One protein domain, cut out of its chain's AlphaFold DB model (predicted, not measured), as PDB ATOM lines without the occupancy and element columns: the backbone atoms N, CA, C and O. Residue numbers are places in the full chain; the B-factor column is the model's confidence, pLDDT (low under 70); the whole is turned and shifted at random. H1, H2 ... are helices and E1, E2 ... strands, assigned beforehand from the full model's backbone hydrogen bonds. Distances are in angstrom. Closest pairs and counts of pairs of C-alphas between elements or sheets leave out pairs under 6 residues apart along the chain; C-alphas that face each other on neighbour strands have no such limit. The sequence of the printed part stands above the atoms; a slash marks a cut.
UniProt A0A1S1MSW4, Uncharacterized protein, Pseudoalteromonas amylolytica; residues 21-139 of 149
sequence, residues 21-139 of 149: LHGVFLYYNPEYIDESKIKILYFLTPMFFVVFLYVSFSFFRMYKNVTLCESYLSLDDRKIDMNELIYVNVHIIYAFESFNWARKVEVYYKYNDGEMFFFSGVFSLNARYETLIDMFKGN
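AT A GLANCE: This is residues 21 to 139 of the 149 residues of an uncharacterized protein of Pseudoalteromonas amylolytica (UniProt A0A1S1MSW4). A long, twisted sheet of four strands, E1, E5, E6 and E7, has the long helix H2 across one face and the other face bare, making two layers, a helix on one face of a sheet. Beyond one end of it sits a small separate sheet, E2, E3 and E4, and toward the opposite end lie the helices H1 and H3. The printed part has 119 residues, with the order E1 H1 H2 E2 E3 E4 E5 E6 E7 H3. The large sheet, E1 E5 E6 E7, is mixed, the small one, E2 E3 E4, is antiparallel, and the class is mixed, helices and strands. The whole is loose, with a radius of gyration of the C-alphas of 16.8 A, and elongated, spanning 47 by 28 by 26 A.

IN THESE COORDINATES: In the large sheet, E1 is residues 21 to 28, 20.4 A, beginning at C-alpha 21 (53.188, 10.543, -35.005). E5, residues 85 to 97, measures 36.0 A, E6, residues 100 to 111, 35.5 A, and E7, residues 116 to 125, 28.4 A. H2, residues 45 to 62, measures 26.2 A and begins at C-alpha 45 (54.387, 2.127, -46.487). H1 is residues 35 to 43, 13.3 A. The short strands are E2, residues 66 to 69, E3, residues 72 to 75, and E4, residues 78 to 81. H3, residues 129 to 139, 15.4 A, ends at C-alpha 139 (61.237, -0.541, -57.852).

HOW THE PARTS SIT: E1, an edge strand, is parallel to E5 at 22 degrees, with N 27 and O 92 2.8 A apart. E5, E6 and E7 form a meander, each strand the antiparallel neighbour of the one before, and E5 and E6 form a hairpin, with N 91 and O 106 2.8 A apart. In the hairpin E6 and E7, N 105 and O 121 are 2.8 A apart. These pairs are within hydrogen-bond range. H2 is on this sheet at a height of 8.9 A and runs across the strands, at 63 degrees to E7 on the local plane; its closest C-alphas to E7 are those of Val 55 and Gly 121, 6.3 A. H1 only grazes the sheet with residues 38 to 42. H1 and H3 touch, closest at the C-alphas of Phe 43 and Phe 136, 6.8 A, at a steep tilt of 58 degrees, the same way. H3 is not on the sheet. E2, E3 and E4 form a second meander, with N 74 and O 67, and N 73 and O 80, each 2.8 A apart, within hydrogen-bond range. E4 and E5 meet only through their link. Every O i to N i+4 pair is within hydrogen-bond range in H3, but 13 of 14 in H2 and 3 of 5 in H1.

THE WHOLE: The two C-alphas farthest apart, those of Asp 77 and Lys 137, are 48.9 A apart. The printed part has no cut. No link is long; E1 to H1 is short and the others are tight. The mean pLDDT of the printed part is 72.9, and 28 residues are under 70, among them residues 29 to 37, 95 to 102 and 121 to 127.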
ATOM      1  N   LEU A  21      53.224  11.998 -34.879       72.94
ATOM      2  CA  LEU A  21      53.188  10.543 -35.005       72.94
ATOM      3  C   LEU A  21      54.346   9.904 -34.246       72.94
ATOM      4  O   LEU A  21      55.512  10.185 -34.508       72.94
ATOM      5  N   HIS A  22      54.006   8.969 -33.365       73.38
ATOM      6  CA  HIS A  22      54.992   8.148 -32.665       73.38
ATOM      7  C   HIS A  22      55.299   6.847 -33.412       73.38
ATOM      8  O   HIS A  22      56.382   6.284 -33.263       73.38
ATOM      9  N   GLY A  23      54.371   6.364 -34.243       69.44
ATOM     10  CA  GLY A  23      54.589   5.154 -35.022       69.44
ATOM     11  C   GLY A  23      53.459   4.819 -35.988       69.44
ATOM     12  O   GLY A  23      52.305   5.225 -35.823       69.44
ATOM     13  N   VAL A  24      53.820   4.037 -37.005       70.00
ATOM     14  CA  VAL A  24      52.888   3.380 -37.923       70.00
ATOM     15  C   VAL A  24      52.964   1.883 -37.658       70.00
ATOM     16  O   VAL A  24      54.028   1.280 -37.790       70.00
ATOM     17  N   PHE A  25      51.835   1.288 -37.290       74.88
ATOM     18  CA  PHE A  25      51.746  -0.115 -36.904       74.88
ATOM     19  C   PHE A  25      50.964  -0.896 -37.956       74.88
ATOM     20  O   PHE A  25      49.829  -0.555 -38.300       74.88
ATOM     21  N   LEU A  26      51.587  -1.951 -38.475       72.00
ATOM     22  CA  LEU A  26      50.989  -2.843 -39.459       72.00
ATOM     23  C   LEU A  26      50.391  -4.045 -38.736       72.00
ATOM     24  O   LEU A  26      51.113  -4.825 -38.121       72.00
ATOM     25  N   TYR A  27      49.075  -4.189 -38.840       75.12
ATOM     26  CA  TYR A  27      48.333  -5.315 -38.294       75.12
ATOM     27  C   TYR A  27      47.835  -6.185 -39.428       75.12
ATOM     28  O   TYR A  27      47.280  -5.713 -40.424       75.12
ATOM     29  N   TYR A  28      48.035  -7.480 -39.278       71.06
ATOM     30  CA  TYR A  28      47.692  -8.423 -40.313       71.06
ATOM     31  C   TYR A  28      47.403  -9.783 -39.685       71.06
ATOM     32  O   TYR A  28      47.962 -10.105 -38.638       71.06
ATOM     33  N   ASN A  29      46.488 -10.553 -40.277       65.75
ATOM     34  CA  ASN A  29      46.167 -11.871 -39.745       65.75
ATOM     35  C   ASN A  29      47.228 -12.886 -40.226       65.75
ATOM     36  O   ASN A  29      47.304 -13.130 -41.436       65.75
ATOM     37  N   PRO A  30      48.035 -13.465 -39.317       62.97
ATOM     38  CA  PRO A  30      49.109 -14.385 -39.684       62.97
ATOM     39  C   PRO A  30      48.595 -15.680 -40.328       62.97
ATOM     40  O   PRO A  30      49.303 -16.261 -41.139       62.97
ATOM     41  N   GLU A  31      47.355 -16.103 -40.055       59.97
ATOM     42  CA  GLU A  31      46.760 -17.300 -40.672       59.97
ATOM     43  C   GLU A  31      46.525 -17.137 -42.185       59.97
ATOM     44  O   GLU A  31      46.426 -18.123 -42.911       59.97
ATOM     45  N   TYR A  32      46.464 -15.895 -42.678       59.62
ATOM     46  CA  TYR A  32      46.159 -15.580 -44.080       59.62
ATOM     47  C   TYR A  32      47.346 -14.963 -44.840       59.62
ATOM     48  O   TYR A  32      47.244 -14.690 -46.045       59.62
ATOM     49  N   ILE A  33      48.475 -14.717 -44.163       62.59
ATOM     50  CA  ILE A  33      49.606 -13.952 -44.703       62.59
ATOM     51  C   ILE A  33      50.906 -14.729 -44.576       62.59
ATOM     52  O   ILE A  33      51.470 -14.893 -43.502       62.59
ATOM     53  N   ASP A  34      51.391 -15.150 -45.739       64.62
ATOM     54  CA  ASP A  34      52.737 -15.668 -45.949       64.62
ATOM     55  C   ASP A  34      53.784 -14.550 -45.756       64.62
ATOM     56  O   ASP A  34      53.561 -13.397 -46.143       64.62
ATOM     57  N   GLU A  35      54.951 -14.894 -45.208       65.69
ATOM     58  CA  GLU A  35      56.092 -13.996 -45.000       65.69
ATOM     59  C   GLU A  35      56.517 -13.263 -46.280       65.69
ATOM     60  O   GLU A  35      56.956 -12.108 -46.236       65.69
ATOM     61  N   SER A  36      56.333 -13.889 -47.448       64.88
ATOM     62  CA  SER A  36      56.601 -13.258 -48.745       64.88
ATOM     63  C   SER A  36      55.755 -11.993 -48.984       64.88
ATOM     64  O   SER A  36      56.236 -11.029 -49.591       64.88
ATOM     65  N   LYS A  37      54.534 -11.939 -48.432       69.19
ATOM     66  CA  LYS A  37      53.595 -10.809 -48.542       69.19
ATOM     67  C   LYS A  37      53.921  -9.674 -47.574       69.19
ATOM     68  O   LYS A  37      53.607  -8.519 -47.865       69.19
ATOM     69  N   ILE A  38      54.599  -9.967 -46.461       71.75
ATOM     70  CA  ILE A  38      55.006  -8.965 -45.461       71.75
ATOM     71  C   ILE A  38      55.939  -7.920 -46.087       71.75
ATOM     72  O   ILE A  38      55.791  -6.723 -45.853       71.75
ATOM     73  N   LYS A  39      56.864  -8.340 -46.957       72.56
ATOM     74  CA  LYS A  39      57.772  -7.413 -47.658       72.56
ATOM     75  C   LYS A  39      57.022  -6.433 -48.563       72.56
ATOM     76  O   LYS A  39      57.409  -5.272 -48.660       72.56
ATOM     77  N   ILE A  40      55.923  -6.874 -49.177       73.00
ATOM     78  CA  ILE A  40      55.061  -6.009 -49.993       73.00
ATOM     79  C   ILE A  40      54.301  -5.022 -49.114       73.00
ATOM     80  O   ILE A  40      54.194  -3.854 -49.472       73.00
ATOM     81  N   LEU A  41      53.836  -5.450 -47.938       72.75
ATOM     82  CA  LEU A  41      53.236  -4.538 -46.964       72.75
ATOM     83  C   LEU A  41      54.209  -3.421 -46.574       72.75
ATOM     84  O   LEU A  41      53.831  -2.254 -46.609       72.75
ATOM     85  N   TYR A  42      55.477  -3.744 -46.312       72.06
ATOM     86  CA  TYR A  42      56.493  -2.720 -46.056       72.06
ATOM     87  C   TYR A  42      56.765  -1.826 -47.271       72.06
ATOM     88  O   TYR A  42      56.865  -0.609 -47.116       72.06
ATOM     89  N   PHE A  43      56.831  -2.381 -48.484       73.38
ATOM     90  CA  PHE A  43      56.961  -1.585 -49.710       73.38
ATOM     91  C   PHE A  43      55.815  -0.579 -49.884       73.38
ATOM     92  O   PHE A  43      56.030   0.533 -50.360       73.38
ATOM     93  N   LEU A  44      54.606  -0.932 -49.454       73.00
ATOM     94  CA  LEU A  44      53.435  -0.068 -49.555       73.00
ATOM     95  C   LEU A  44      53.377   1.031 -48.476       73.00
ATOM     96  O   LEU A  44      52.478   1.872 -48.527       73.00
ATOM     97  N   THR A  45      54.344   1.107 -47.555       71.31
ATOM     98  CA  THR A  45      54.387   2.127 -46.487       71.31
ATOM     99  C   THR A  45      54.207   3.574 -46.983       71.31
ATOM    100  O   THR A  45      53.401   4.300 -46.398       71.31
ATOM    101  N   PRO A  46      54.823   4.024 -48.095       71.62
ATOM    102  CA  PRO A  46      54.548   5.349 -48.665       71.62
ATOM    103  C   PRO A  46      53.079   5.547 -49.068       71.62
ATOM    104  O   PRO A  46      52.484   6.592 -48.796       71.62
ATOM    105  N   MET A  47      52.446   4.522 -49.648       70.81
ATOM    106  CA  MET A  47      51.012   4.534 -49.952       70.81
ATOM    107  C   MET A  47      50.178   4.617 -48.669       70.81
ATOM    108  O   MET A  47      49.074   5.168 -48.655       70.81
ATOM    109  N   PHE A  48      50.699   4.104 -47.556       72.62
ATOM    110  CA  PHE A  48      50.018   4.188 -46.278       72.62
ATOM    111  C   PHE A  48      49.938   5.594 -45.734       72.62
ATOM    112  O   PHE A  48      48.867   5.953 -45.241       72.62
ATOM    113  N   PHE A  49      50.999   6.378 -45.910       72.75
ATOM    114  CA  PHE A  49      50.994   7.799 -45.595       72.75
ATOM    115  C   PHE A  49      50.000   8.560 -46.464       72.75
ATOM    116  O   PHE A  49      49.183   9.299 -45.928       72.75
ATOM    117  N   VAL A  50      49.984   8.320 -47.779       73.81
ATOM    118  CA  VAL A  50      48.999   8.953 -48.678       73.81
ATOM    119  C   VAL A  50      47.570   8.676 -48.211       73.81
ATOM    120  O   VAL A  50      46.740   9.583 -48.157       73.81
ATOM    121  N   VAL A  51      47.286   7.438 -47.814       72.62
ATOM    122  CA  VAL A  51      45.966   7.089 -47.286       72.62
ATOM    123  C   VAL A  51      45.722   7.714 -45.918       72.62
ATOM    124  O   VAL A  51      44.637   8.241 -45.730       72.62
ATOM    125  N   PHE A  52      46.686   7.731 -44.990       76.56
ATOM    126  CA  PHE A  52      46.551   8.453 -43.716       76.56
ATOM    127  C   PHE A  52      46.156   9.917 -43.951       76.56
ATOM    128  O   PHE A  52      45.168  10.377 -43.380       76.56
ATOM    129  N   LEU A  53      46.855  10.618 -44.854       78.56
ATOM    130  CA  LEU A  53      46.525  11.995 -45.225       78.56
ATOM    131  C   LEU A  53      45.086  12.088 -45.750       78.56
ATOM    132  O   LEU A  53      44.340  12.981 -45.354       78.56
ATOM    133  N   TYR A  54      44.674  11.149 -46.604       76.75
ATOM    134  CA  TYR A  54      43.322  11.106 -47.157       76.75
ATOM    135  C   TYR A  54      42.240  10.850 -46.092       76.75
ATOM    136  O   TYR A  54      41.219  11.548 -46.089       76.75
ATOM    137  N   VAL A  55      42.433   9.870 -45.196       74.25
ATOM    138  CA  VAL A  55      41.472   9.530 -44.128       74.25
ATOM    139  C   VAL A  55      41.297  10.728 -43.213       74.25
ATOM    140  O   VAL A  55      40.176  11.188 -43.008       74.25
ATOM    141  N   SER A  56      42.416  11.267 -42.725       76.88
ATOM    142  CA  SER A  56      42.443  12.408 -41.820       76.88
ATOM    143  C   SER A  56      41.784  13.621 -42.475       76.88
ATOM    144  O   SER A  56      40.910  14.250 -41.884       76.88
ATOM    145  N   PHE A  57      42.089  13.903 -43.746       78.50
ATOM    146  CA  PHE A  57      41.433  14.982 -44.487       78.50
ATOM    147  C   PHE A  57      39.921  14.800 -44.607       78.50
ATOM    148  O   PHE A  57      39.168  15.757 -44.415       78.50
ATOM    149  N   SER A  58      39.466  13.588 -44.923       76.44
ATOM    150  CA  SER A  58      38.041  13.277 -45.060       76.44
ATOM    151  C   SER A  58      37.309  13.395 -43.723       76.44
ATOM    152  O   SER A  58      36.230  13.981 -43.677       76.44
ATOM    153  N   PHE A  59      37.929  12.937 -42.636       77.88
ATOM    154  CA  PHE A  59      37.423  13.091 -41.276       77.88
ATOM    155  C   PHE A  59      37.261  14.569 -40.891       77.88
ATOM    156  O   PHE A  59      36.165  14.997 -40.531       77.88
ATOM    157  N   PHE A  60      38.290  15.404 -41.084       76.88
ATOM    158  CA  PHE A  60      38.207  16.840 -40.765       76.88
ATOM    159  C   PHE A  60      37.198  17.612 -41.621       76.88
ATOM    160  O   PHE A  60      36.739  18.686 -41.233       76.88
ATOM    161  N   ARG A  61      36.812  17.093 -42.793       78.38
ATOM    162  CA  ARG A  61      35.735  17.693 -43.595       78.38
ATOM    163  C   ARG A  61      34.348  17.516 -42.979       78.38
ATOM    164  O   ARG A  61      33.475  18.307 -43.332       78.38
ATOM    165  N   MET A  62      34.148  16.522 -42.109       82.06
ATOM    166  CA  MET A  62      32.851  16.254 -41.477       82.06
ATOM    167  C   MET A  62      32.463  17.325 -40.449       82.06
ATOM    168  O   MET A  62      31.280  17.618 -40.298       82.06
ATOM    169  N   TYR A  63      33.444  17.944 -39.789       81.25
ATOM    170  CA  TYR A  63      33.229  19.019 -38.814       81.25
ATOM    171  C   TYR A  63      32.883  20.334 -39.507       81.25
ATOM    172  O   TYR A  63      33.416  20.620 -40.582       81.25
ATOM    173  N   LYS A  64      32.016  21.169 -38.924       84.56
ATOM    174  CA  LYS A  64      31.646  22.473 -39.509       84.56
ATOM    175  C   LYS A  64      32.799  23.467 -39.376       84.56
ATOM    176  O   LYS A  64      33.196  24.051 -40.391       84.56
ATOM    177  N   ASN A  65      33.384  23.560 -38.187       81.25
ATOM    178  CA  ASN A  65      34.497  24.423 -37.816       81.25
ATOM    179  C   ASN A  65      35.715  23.583 -37.416       81.25
ATOM    180  O   ASN A  65      35.618  22.672 -36.602       81.25
ATOM    181  N   VAL A  66      36.875  23.914 -37.979       79.06
ATOM    182  CA  VAL A  66      38.166  23.326 -37.607       79.06
ATOM    183  C   VAL A  66      39.118  24.484 -37.358       79.06
ATOM    184  O   VAL A  66      39.202  25.388 -38.189       79.06
ATOM    185  N   THR A  67      39.795  24.489 -36.213       80.62
ATOM    186  CA  THR A  67      40.813  25.494 -35.876       80.62
ATOM    187  C   THR A  67      42.026  24.798 -35.289       80.62
ATOM    188  O   THR A  67      41.881  23.975 -34.393       80.62
ATOM    189  N   LEU A  68      43.212  25.154 -35.773       77.00
ATOM    190  CA  LEU A  68      44.478  24.725 -35.199       77.00
ATOM    191  C   LEU A  68      45.157  25.928 -34.552       77.00
ATOM    192  O   LEU A  68      45.242  27.002 -35.147       77.00
ATOM    193  N   CYS A  69      45.617  25.750 -33.327       78.31
ATOM    194  CA  CYS A  69      46.484  26.669 -32.609       78.31
ATOM    195  C   CYS A  69      47.696  25.890 -32.099       78.31
ATOM    196  O   CYS A  69      47.683  24.663 -32.079       78.31
ATOM    197  N   GLU A  70      48.726  26.610 -31.662       74.12
ATOM    198  CA  GLU A  70      49.969  26.014 -31.154       74.12
ATOM    199  C   GLU A  70      49.722  24.979 -30.047       74.12
ATOM    200  O   GLU A  70      50.355  23.931 -30.030       74.12
ATOM    201  N   SER A  71      48.749  25.240 -29.169       80.94
ATOM    202  CA  SER A  71      48.438  24.385 -28.023       80.94
ATOM    203  C   SER A  71      47.169  23.551 -28.167       80.94
ATOM    204  O   SER A  71      46.888  22.756 -27.283       80.94
ATOM    205  N   TYR A  72      46.360  23.710 -29.222       82.12
ATOM    206  CA  TYR A  72      45.108  22.951 -29.322       82.12
ATOM    207  C   TYR A  72      44.549  22.817 -30.740       82.12
ATOM    208  O   TYR A  72      44.725  23.683 -31.597       82.12
ATOM    209  N   LEU A  73      43.772  21.756 -30.943       81.25
ATOM    210  CA  LEU A  73      42.913  21.521 -32.098       81.25
ATOM    211  C   LEU A  73      41.443  21.654 -31.675       81.25
ATOM    212  O   LEU A  73      40.981  20.941 -30.792       81.25
ATOM    213  N   SER A  74      40.687  22.545 -32.312       83.62
ATOM    214  CA  SER A  74      39.235  22.662 -32.129       83.62
ATOM    215  C   SER A  74      38.497  22.017 -33.299       83.62
ATOM    216  O   SER A  74      38.766  22.354 -34.455       83.62
ATOM    217  N   LEU A  75      37.545  21.136 -32.993       83.50
ATOM    218  CA  LEU A  75      36.640  20.460 -33.922       83.50
ATOM    219  C   LEU A  75      35.197  20.749 -33.490       83.50
ATOM    220  O   LEU A  75      34.694  20.144 -32.544       83.50
ATOM    221  N   ASP A  76      34.537  21.687 -34.168       85.50
ATOM    222  CA  ASP A  76      33.275  22.280 -33.711       85.50
ATOM    223  C   ASP A  76      33.396  22.765 -32.254       85.50
ATOM    224  O   ASP A  76      34.292  23.557 -31.956       85.50
ATOM    225  N   ASP A  77      32.540  22.277 -31.355       84.44
ATOM    226  CA  ASP A  77      32.527  22.653 -29.936       84.44
ATOM    227  C   ASP A  77      33.534  21.852 -29.088       84.44
ATOM    228  O   ASP A  77      33.668  22.084 -27.887       84.44
ATOM    229  N   ARG A  78      34.248  20.889 -29.690       81.62
ATOM    230  CA  ARG A  78      35.272  20.096 -28.997       81.62
ATOM    231  C   ARG A  78      36.643  20.734 -29.150       81.62
ATOM    232  O   ARG A  78      37.023  21.142 -30.245       81.62
ATOM    233  N   LYS A  79      37.414  20.734 -28.064       83.44
ATOM    234  CA  LYS A  79      38.806  21.185 -28.023       83.44
ATOM    235  C   LYS A  79      39.690  20.032 -27.554       83.44
ATOM    236  O   LYS A  79      39.373  19.386 -26.565       83.44
ATOM    237  N   ILE A  80      40.770  19.790 -28.283       77.94
ATOM    238  CA  ILE A  80      41.810  18.802 -28.002       77.94
ATOM    239  C   ILE A  80      43.066  19.601 -27.657       77.94
ATOM    240  O   ILE A  80      43.572  20.310 -28.527       77.94
ATOM    241  N   ASP A  81      43.536  19.548 -26.412       82.00
ATOM    242  CA  ASP A  81      44.801  20.183 -26.026       82.00
ATOM    243  C   ASP A  81      45.974  19.334 -26.534       82.00
ATOM    244  O   ASP A  81      46.073  18.141 -26.249       82.00
ATOM    245  N   MET A  82      46.857  19.941 -27.324       77.50
ATOM    246  CA  MET A  82      48.001  19.242 -27.904       77.50
ATOM    247  C   MET A  82      49.070  18.919 -26.853       77.50
ATOM    248  O   MET A  82      49.836  17.983 -27.058       77.50
ATOM    249  N   ASN A  83      49.113  19.642 -25.727       80.12
ATOM    250  CA  ASN A  83      50.036  19.356 -24.621       80.12
ATOM    251  C   ASN A  83      49.589  18.154 -23.783       80.12
ATOM    252  O   ASN A  83      50.378  17.588 -23.025       80.12
ATOM    253  N   GLU A  84      48.317  17.778 -23.898       80.56
ATOM    254  CA  GLU A  84      47.756  16.626 -23.203       80.56
ATOM    255  C   GLU A  84      47.915  15.329 -24.000       80.56
ATOM    256  O   GLU A  84      47.621  14.263 -23.472       80.56
ATOM    257  N   LEU A  85      48.396  15.389 -25.246       75.44
ATOM    258  CA  LEU A  85      48.625  14.211 -26.078       75.44
ATOM    259  C   LEU A  85      49.962  13.543 -25.731       75.44
ATOM    260  O   LEU A  85      51.027  14.112 -25.954       75.44
ATOM    261  N   ILE A  86      49.904  12.287 -25.281       78.44
ATOM    262  CA  ILE A  86      51.090  11.435 -25.114       78.44
ATOM    263  C   ILE A  86      51.589  10.976 -26.486       78.44
ATOM    264  O   ILE A  86      52.774  11.079 -26.783       78.44
ATOM    265  N   TYR A  87      50.697  10.422 -27.312       75.69
ATOM    266  CA  TYR A  87      51.059   9.924 -28.638       75.69
ATOM    267  C   TYR A  87      49.880   9.884 -29.612       75.69
ATOM    268  O   TYR A  87      48.713   9.770 -29.220       75.69
ATOM    269  N   VAL A  88      50.231   9.880 -30.901       73.00
ATOM    270  CA  VAL A  88      49.343   9.547 -32.017       73.00
ATOM    271  C   VAL A  88      49.877   8.299 -32.723       73.00
ATOM    272  O   VAL A  88      51.009   8.300 -33.215       73.00
ATOM    273  N   ASN A  89      49.057   7.247 -32.791       75.06
ATOM    274  CA  ASN A  89      49.385   5.998 -33.483       75.06
ATOM    275  C   ASN A  89      48.481   5.802 -34.695       75.06
ATOM    276  O   ASN A  89      47.272   6.010 -34.613       75.06
ATOM    277  N   VAL A  90      49.054   5.328 -35.801       71.94
ATOM    278  CA  VAL A  90      48.288   4.930 -36.989       71.94
ATOM    279  C   VAL A  90      48.385   3.426 -37.149       71.94
ATOM    280  O   VAL A  90      49.458   2.887 -37.417       71.94
ATOM    281  N   HIS A  91      47.259   2.746 -36.985       75.00
ATOM    282  CA  HIS A  91      47.135   1.316 -37.208       75.00
ATOM    283  C   HIS A  91      46.609   1.083 -38.613       75.00
ATOM    284  O   HIS A  91      45.639   1.706 -39.050       75.00
ATOM    285  N   ILE A  92      47.251   0.175 -39.333       72.19
ATOM    286  CA  ILE A  92      46.842  -0.206 -40.674       72.19
ATOM    287  C   ILE A  92      46.617  -1.703 -40.687       72.19
ATOM    288  O   ILE A  92      47.555  -2.482 -40.542       72.19
ATOM    289  N   ILE A  93      45.359  -2.079 -40.854       73.81
ATOM    290  CA  ILE A  93      44.887  -3.449 -40.756       73.81
ATOM    291  C   ILE A  93      44.592  -3.971 -42.159       73.81
ATOM    292  O   ILE A  93      43.850  -3.330 -42.908       73.81
ATOM    293  N   TYR A  94      45.139  -5.141 -42.485       72.00
ATOM    294  CA  TYR A  94      44.903  -5.846 -43.746       72.00
ATOM    295  C   TYR A  94      43.966  -7.033 -43.569       72.00
ATOM    296  O   TYR A  94      44.193  -7.881 -42.708       72.00
ATOM    297  N   ALA A  95      42.979  -7.133 -44.457       66.69
ATOM    298  CA  ALA A  95      42.196  -8.338 -44.679       66.69
ATOM    299  C   ALA A  95      42.346  -8.800 -46.136       66.69
ATOM    300  O   ALA A  95      42.243  -8.003 -47.075       66.69
ATOM    301  N   PHE A  96      42.611 -10.096 -46.305       58.72
ATOM    302  CA  PHE A  96      42.726 -10.759 -47.599       58.72
ATOM    303  C   PHE A  96      41.439 -11.530 -47.877       58.72
ATOM    304  O   PHE A  96      41.273 -12.648 -47.397       58.72
ATOM    305  N   GLU A  97      40.549 -10.967 -48.688       54.53
ATOM    306  CA  GLU A  97      39.480 -11.751 -49.304       54.53
ATOM    307  C   GLU A  97      39.845 -11.989 -50.761       54.53
ATOM    308  O   GLU A  97      39.751 -11.054 -51.544       54.53
ATOM    309  N   SER A  98      40.274 -13.220 -51.076       52.44
ATOM    310  CA  SER A  98      40.511 -13.883 -52.385       52.44
ATOM    311  C   SER A  98      41.116 -13.085 -53.568       52.44
ATOM    312  O   SER A  98      41.971 -13.627 -54.258       52.44
ATOM    313  N   PHE A  99      40.760 -11.820 -53.792       50.06
ATOM    314  CA  PHE A  99      41.273 -10.930 -54.837       50.06
ATOM    315  C   PHE A  99      41.454  -9.461 -54.406       50.06
ATOM    316  O   PHE A  99      42.152  -8.724 -55.103       50.06
ATOM    317  N   ASN A 100      40.870  -9.033 -53.279       55.00
ATOM    318  CA  ASN A 100      40.847  -7.637 -52.842       55.00
ATOM    319  C   ASN A 100      41.524  -7.452 -51.483       55.00
ATOM    320  O   ASN A 100      41.268  -8.177 -50.522       55.00
ATOM    321  N   TRP A 101      42.374  -6.432 -51.415       65.88
ATOM    322  CA  TRP A 101      43.035  -6.008 -50.189       65.88
ATOM    323  C   TRP A 101      42.118  -4.999 -49.502       65.88
ATOM    324  O   TRP A 101      42.088  -3.819 -49.868       65.88
ATOM    325  N   ALA A 102      41.342  -5.461 -48.524       59.69
ATOM    326  CA  ALA A 102      40.570  -4.561 -47.681       59.69
ATOM    327  C   ALA A 102      41.488  -4.019 -46.583       59.69
ATOM    328  O   ALA A 102      42.084  -4.773 -45.813       59.69
ATOM    329  N   ARG A 103      41.625  -2.694 -46.534       70.62
ATOM    330  CA  ARG A 103      42.440  -1.987 -45.554       70.62
ATOM    331  C   ARG A 103      41.544  -1.206 -44.607       70.62
ATOM    332  O   ARG A 103      40.751  -0.377 -45.047       70.62
ATOM    333  N   LYS A 104      41.733  -1.380 -43.304       73.12
ATOM    334  CA  LYS A 104      41.197  -0.465 -42.290       73.12
ATOM    335  C   LYS A 104      42.343   0.371 -41.732       73.12
ATOM    336  O   LYS A 104      43.408  -0.158 -41.433       73.12
ATOM    337  N   VAL A 105      42.149   1.679 -41.648       70.19
ATOM    338  CA  VAL A 105      43.074   2.598 -40.981       70.19
ATOM    339  C   VAL A 105      42.404   3.095 -39.724       70.19
ATOM    340  O   VAL A 105      41.269   3.563 -39.784       70.19
ATOM    341  N   GLU A 106      43.106   3.010 -38.607       74.25
ATOM    342  CA  GLU A 106      42.665   3.548 -37.329       74.25
ATOM    343  C   GLU A 106      43.728   4.517 -36.828       74.25
ATOM    344  O   GLU A 106      44.923   4.235 -36.906       74.25
ATOM    345  N   VAL A 107      43.301   5.682 -36.358       73.69
ATOM    346  CA  VAL A 107      44.189   6.683 -35.769       73.69
ATOM    347  C   VAL A 107      43.803   6.826 -34.312       73.69
ATOM    348  O   VAL A 107      42.662   7.173 -34.010       73.69
ATOM    349  N   TYR A 108      44.749   6.527 -33.431       77.38
ATOM    350  CA  TYR A 108      44.588   6.546 -31.987       77.38
ATOM    351  C   TYR A 108      45.302   7.744 -31.391       77.38
ATOM    352  O   TYR A 108      46.451   8.019 -31.730       77.38
ATOM    353  N   TYR A 109      44.629   8.384 -30.450       77.31
ATOM    354  CA  TYR A 109      45.109   9.483 -29.635       77.31
ATOM    355  C   TYR A 109      45.064   9.017 -28.189       77.31
ATOM    356  O   TYR A 109      44.004   8.586 -27.724       77.31
ATOM    357  N   LYS A 110      46.195   9.086 -27.487       80.06
ATOM    358  CA  LYS A 110      46.237   8.834 -26.045       80.06
ATOM    359  C   LYS A 110      46.552  10.122 -25.304       80.06
ATOM    360  O   LYS A 110      47.566  10.754 -25.600       80.06
ATOM    361  N   TYR A 111      45.705  10.460 -24.342       78.12
ATOM    362  CA  TYR A 111      45.864  11.620 -23.476       78.12
ATOM    363  C   TYR A 111      46.678  11.288 -22.214       78.12
ATOM    364  O   TYR A 111      46.847  10.117 -21.856       78.12
ATOM    365  N   ASN A 112      47.192  12.322 -21.540       80.50
ATOM    366  CA  ASN A 112      47.999  12.225 -20.316       80.50
ATOM    367  C   ASN A 112      47.250  11.555 -19.153       80.50
ATOM    368  O   ASN A 112      47.864  10.863 -18.343       80.50
ATOM    369  N   ASP A 113      45.933  11.734 -19.087       81.81
ATOM    370  CA  ASP A 113      45.041  11.108 -18.104       81.81
ATOM    371  C   ASP A 113      44.737   9.625 -18.400       81.81
ATOM    372  O   ASP A 113      44.124   8.933 -17.589       81.81
ATOM    373  N   GLY A 114      45.209   9.116 -19.540       76.06
ATOM    374  CA  GLY A 114      44.990   7.750 -19.992       76.06
ATOM    375  C   GLY A 114      43.745   7.557 -20.856       76.06
ATOM    376  O   GLY A 114      43.569   6.446 -21.367       76.06
ATOM    377  N   GLU A 115      42.921   8.589 -21.078       80.25
ATOM    378  CA  GLU A 115      41.806   8.503 -22.020       80.25
ATOM    379  C   GLU A 115      42.320   8.237 -23.442       80.25
ATOM    380  O   GLU A 115      43.385   8.701 -23.867       80.25
ATOM    381  N   MET A 116      41.554   7.446 -24.195       76.50
ATOM    382  CA  MET A 116      41.865   7.117 -25.581       76.50
ATOM    383  C   MET A 116      40.712   7.520 -26.485       76.50
ATOM    384  O   MET A 116      39.576   7.081 -26.316       76.50
ATOM    385  N   PHE A 117      41.035   8.314 -27.496       73.75
ATOM    386  CA  PHE A 117      40.132   8.634 -28.589       73.75
ATOM    387  C   PHE A 117      40.679   8.013 -29.869       73.75
ATOM    388  O   PHE A 117      41.881   8.049 -30.119       73.75
ATOM    389  N   PHE A 118      39.811   7.448 -30.703       75.12
ATOM    390  CA  PHE A 118      40.231   6.968 -32.012       75.12
ATOM    391  C   PHE A 118      39.181   7.268 -33.072       75.12
ATOM    392  O   PHE A 118      37.986   7.371 -32.788       75.12
ATOM    393  N   PHE A 119      39.634   7.366 -34.316       70.56
ATOM    394  CA  PHE A 119      38.761   7.310 -35.481       70.56
ATOM    395  C   PHE A 119      39.259   6.250 -36.455       70.56
ATOM    396  O   PHE A 119      40.431   5.874 -36.445       70.56
ATOM    397  N   SER A 120      38.358   5.757 -37.305       70.62
ATOM    398  CA  SER A 120      38.680   4.718 -38.279       70.62
ATOM    399  C   SER A 120      38.089   5.009 -39.655       70.62
ATOM    400  O   SER A 120      37.077   5.698 -39.775       70.62
ATOM    401  N   GLY A 121      38.728   4.477 -40.695       66.69
ATOM    402  CA  GLY A 121      38.251   4.521 -42.074       66.69
ATOM    403  C   GLY A 121      38.628   3.252 -42.832       66.69
ATOM    404  O   GLY A 121      39.693   2.678 -42.606       66.69
ATOM    405  N   VAL A 122      37.751   2.809 -43.733       69.25
ATOM    406  CA  VAL A 122      37.960   1.614 -44.564       69.25
ATOM    407  C   VAL A 122      38.257   2.028 -46.002       69.25
ATOM    408  O   VAL A 122      37.587   2.894 -46.560       69.25
ATOM    409  N   PHE A 123      39.259   1.386 -46.598       67.50
ATOM    410  CA  PHE A 123      39.739   1.606 -47.955       67.50
ATOM    411  C   PHE A 123      39.903   0.265 -48.651       67.50
ATOM    412  O   PHE A 123      40.552  -0.633 -48.123       67.50
ATOM    413  N   SER A 124      39.357   0.137 -49.855       62.81
ATOM    414  CA  SER A 124      39.638  -1.017 -50.705       62.81
ATOM    415  C   SER A 124      40.738  -0.648 -51.689       62.81
ATOM    416  O   SER A 124      40.594   0.307 -52.457       62.81
ATOM    417  N   LEU A 125      41.851  -1.381 -51.653       64.12
ATOM    418  CA  LEU A 125      42.854  -1.305 -52.703       64.12
ATOM    419  C   LEU A 125      42.466  -2.308 -53.789       64.12
ATOM    420  O   LEU A 125      42.641  -3.514 -53.625       64.12
ATOM    421  N   ASN A 126      41.955  -1.796 -54.908       65.81
ATOM    422  CA  ASN A 126      41.585  -2.607 -56.066       65.81
ATOM    423  C   ASN A 126      42.820  -2.944 -56.924       65.81
ATOM    424  O   ASN A 126      42.908  -2.572 -58.093       65.81
ATOM    425  N   ALA A 127      43.819  -3.576 -56.308       66.38
ATOM    426  CA  ALA A 127      45.015  -4.073 -56.975       66.38
ATOM    427  C   ALA A 127      45.230  -5.539 -56.594       66.38
ATOM    428  O   ALA A 127      45.181  -5.901 -55.417       66.38
ATOM    429  N   ARG A 128      45.483  -6.380 -57.600       71.88
ATOM    430  CA  ARG A 128      45.804  -7.793 -57.389       71.88
ATOM    431  C   ARG A 128      47.206  -7.932 -56.797       71.88
ATOM    432  O   ARG A 128      48.079  -7.103 -57.057       71.88
ATOM    433  N   TYR A 129      47.437  -8.998 -56.031       69.94
ATOM    434  CA  TYR A 129      48.736  -9.248 -55.398       69.94
ATOM    435  C   TYR A 129      49.877  -9.339 -56.418       69.94
ATOM    436  O   TYR A 129      50.946  -8.777 -56.193       69.94
ATOM    437  N   GLU A 130      49.638  -9.975 -57.564       73.44
ATOM    438  CA  GLU A 130      50.624 -10.134 -58.635       73.44
ATOM    439  C   GLU A 130      51.066  -8.770 -59.180       73.44
ATOM    440  O   GLU A 130      52.256  -8.517 -59.346       73.44
ATOM    441  N   THR A 131      50.119  -7.841 -59.346       74.81
ATOM    442  CA  THR A 131      50.411  -6.460 -59.753       74.81
ATOM    443  C   THR A 131      51.283  -5.744 -58.722       74.81
ATOM    444  O   THR A 131      52.223  -5.040 -59.088       74.81
ATOM    445  N   LEU A 132      51.016  -5.946 -57.429       72.44
ATOM    446  CA  LEU A 132      51.821  -5.365 -56.352       72.44
ATOM    447  C   LEU A 132      53.242  -5.951 -56.315       72.44
ATOM    448  O   LEU A 132      54.199  -5.208 -56.088       72.44
ATOM    449  N   ILE A 133      53.400  -7.251 -56.595       73.31
ATOM    450  CA  ILE A 133      54.712  -7.898 -56.746       73.31
ATOM    451  C   ILE A 133      55.493  -7.285 -57.905       73.31
ATOM    452  O   ILE A 133      56.676  -6.983 -57.747       73.31
ATOM    453  N   ASP A 134      54.861  -7.103 -59.060       73.62
ATOM    454  CA  ASP A 134      55.539  -6.566 -60.238       73.62
ATOM    455  C   ASP A 134      55.975  -5.113 -60.018       73.62
ATOM    456  O   ASP A 134      57.107  -4.750 -60.350       73.62
ATOM    457  N   MET A 135      55.142  -4.302 -59.356       71.38
ATOM    458  CA  MET A 135      55.510  -2.948 -58.925       71.38
ATOM    459  C   MET A 135      56.687  -2.950 -57.938       71.38
ATOM    460  O   MET A 135      57.594  -2.122 -58.057       71.38
ATOM    461  N   PHE A 136      56.704  -3.881 -56.981       71.81
ATOM    462  CA  PHE A 136      57.804  -4.028 -56.027       71.81
ATOM    463  C   PHE A 136      59.113  -4.431 -56.725       71.81
ATOM    464  O   PHE A 136      60.143  -3.780 -56.546       71.81
ATOM    465  N   LYS A 137      59.073  -5.458 -57.584       70.81
ATOM    466  CA  LYS A 137      60.228  -5.915 -58.375       70.81
ATOM    467  C   LYS A 137      60.746  -4.828 -59.321       70.81
ATOM    468  O   LYS A 137      61.954  -4.717 -59.507       70.81
ATOM    469  N   GLY A 138      59.849  -4.033 -59.905       62.50
ATOM    470  CA  GLY A 138      60.196  -2.878 -60.734       62.50
ATOM    471  C   GLY A 138      60.947  -1.792 -59.958       62.50
ATOM    472  O   GLY A 138      61.943  -1.277 -60.455       62.50
ATOM    473  N   ASN A 139      60.541  -1.504 -58.717       59.19
ATOM    474  CA  ASN A 139      61.237  -0.541 -57.852       59.19
ATOM    475  C   ASN A 139      62.606  -1.039 -57.374       59.19
ATOM    476  O   ASN A 139      63.533  -0.244 -57.275       59.19
TER     477      ASN A 139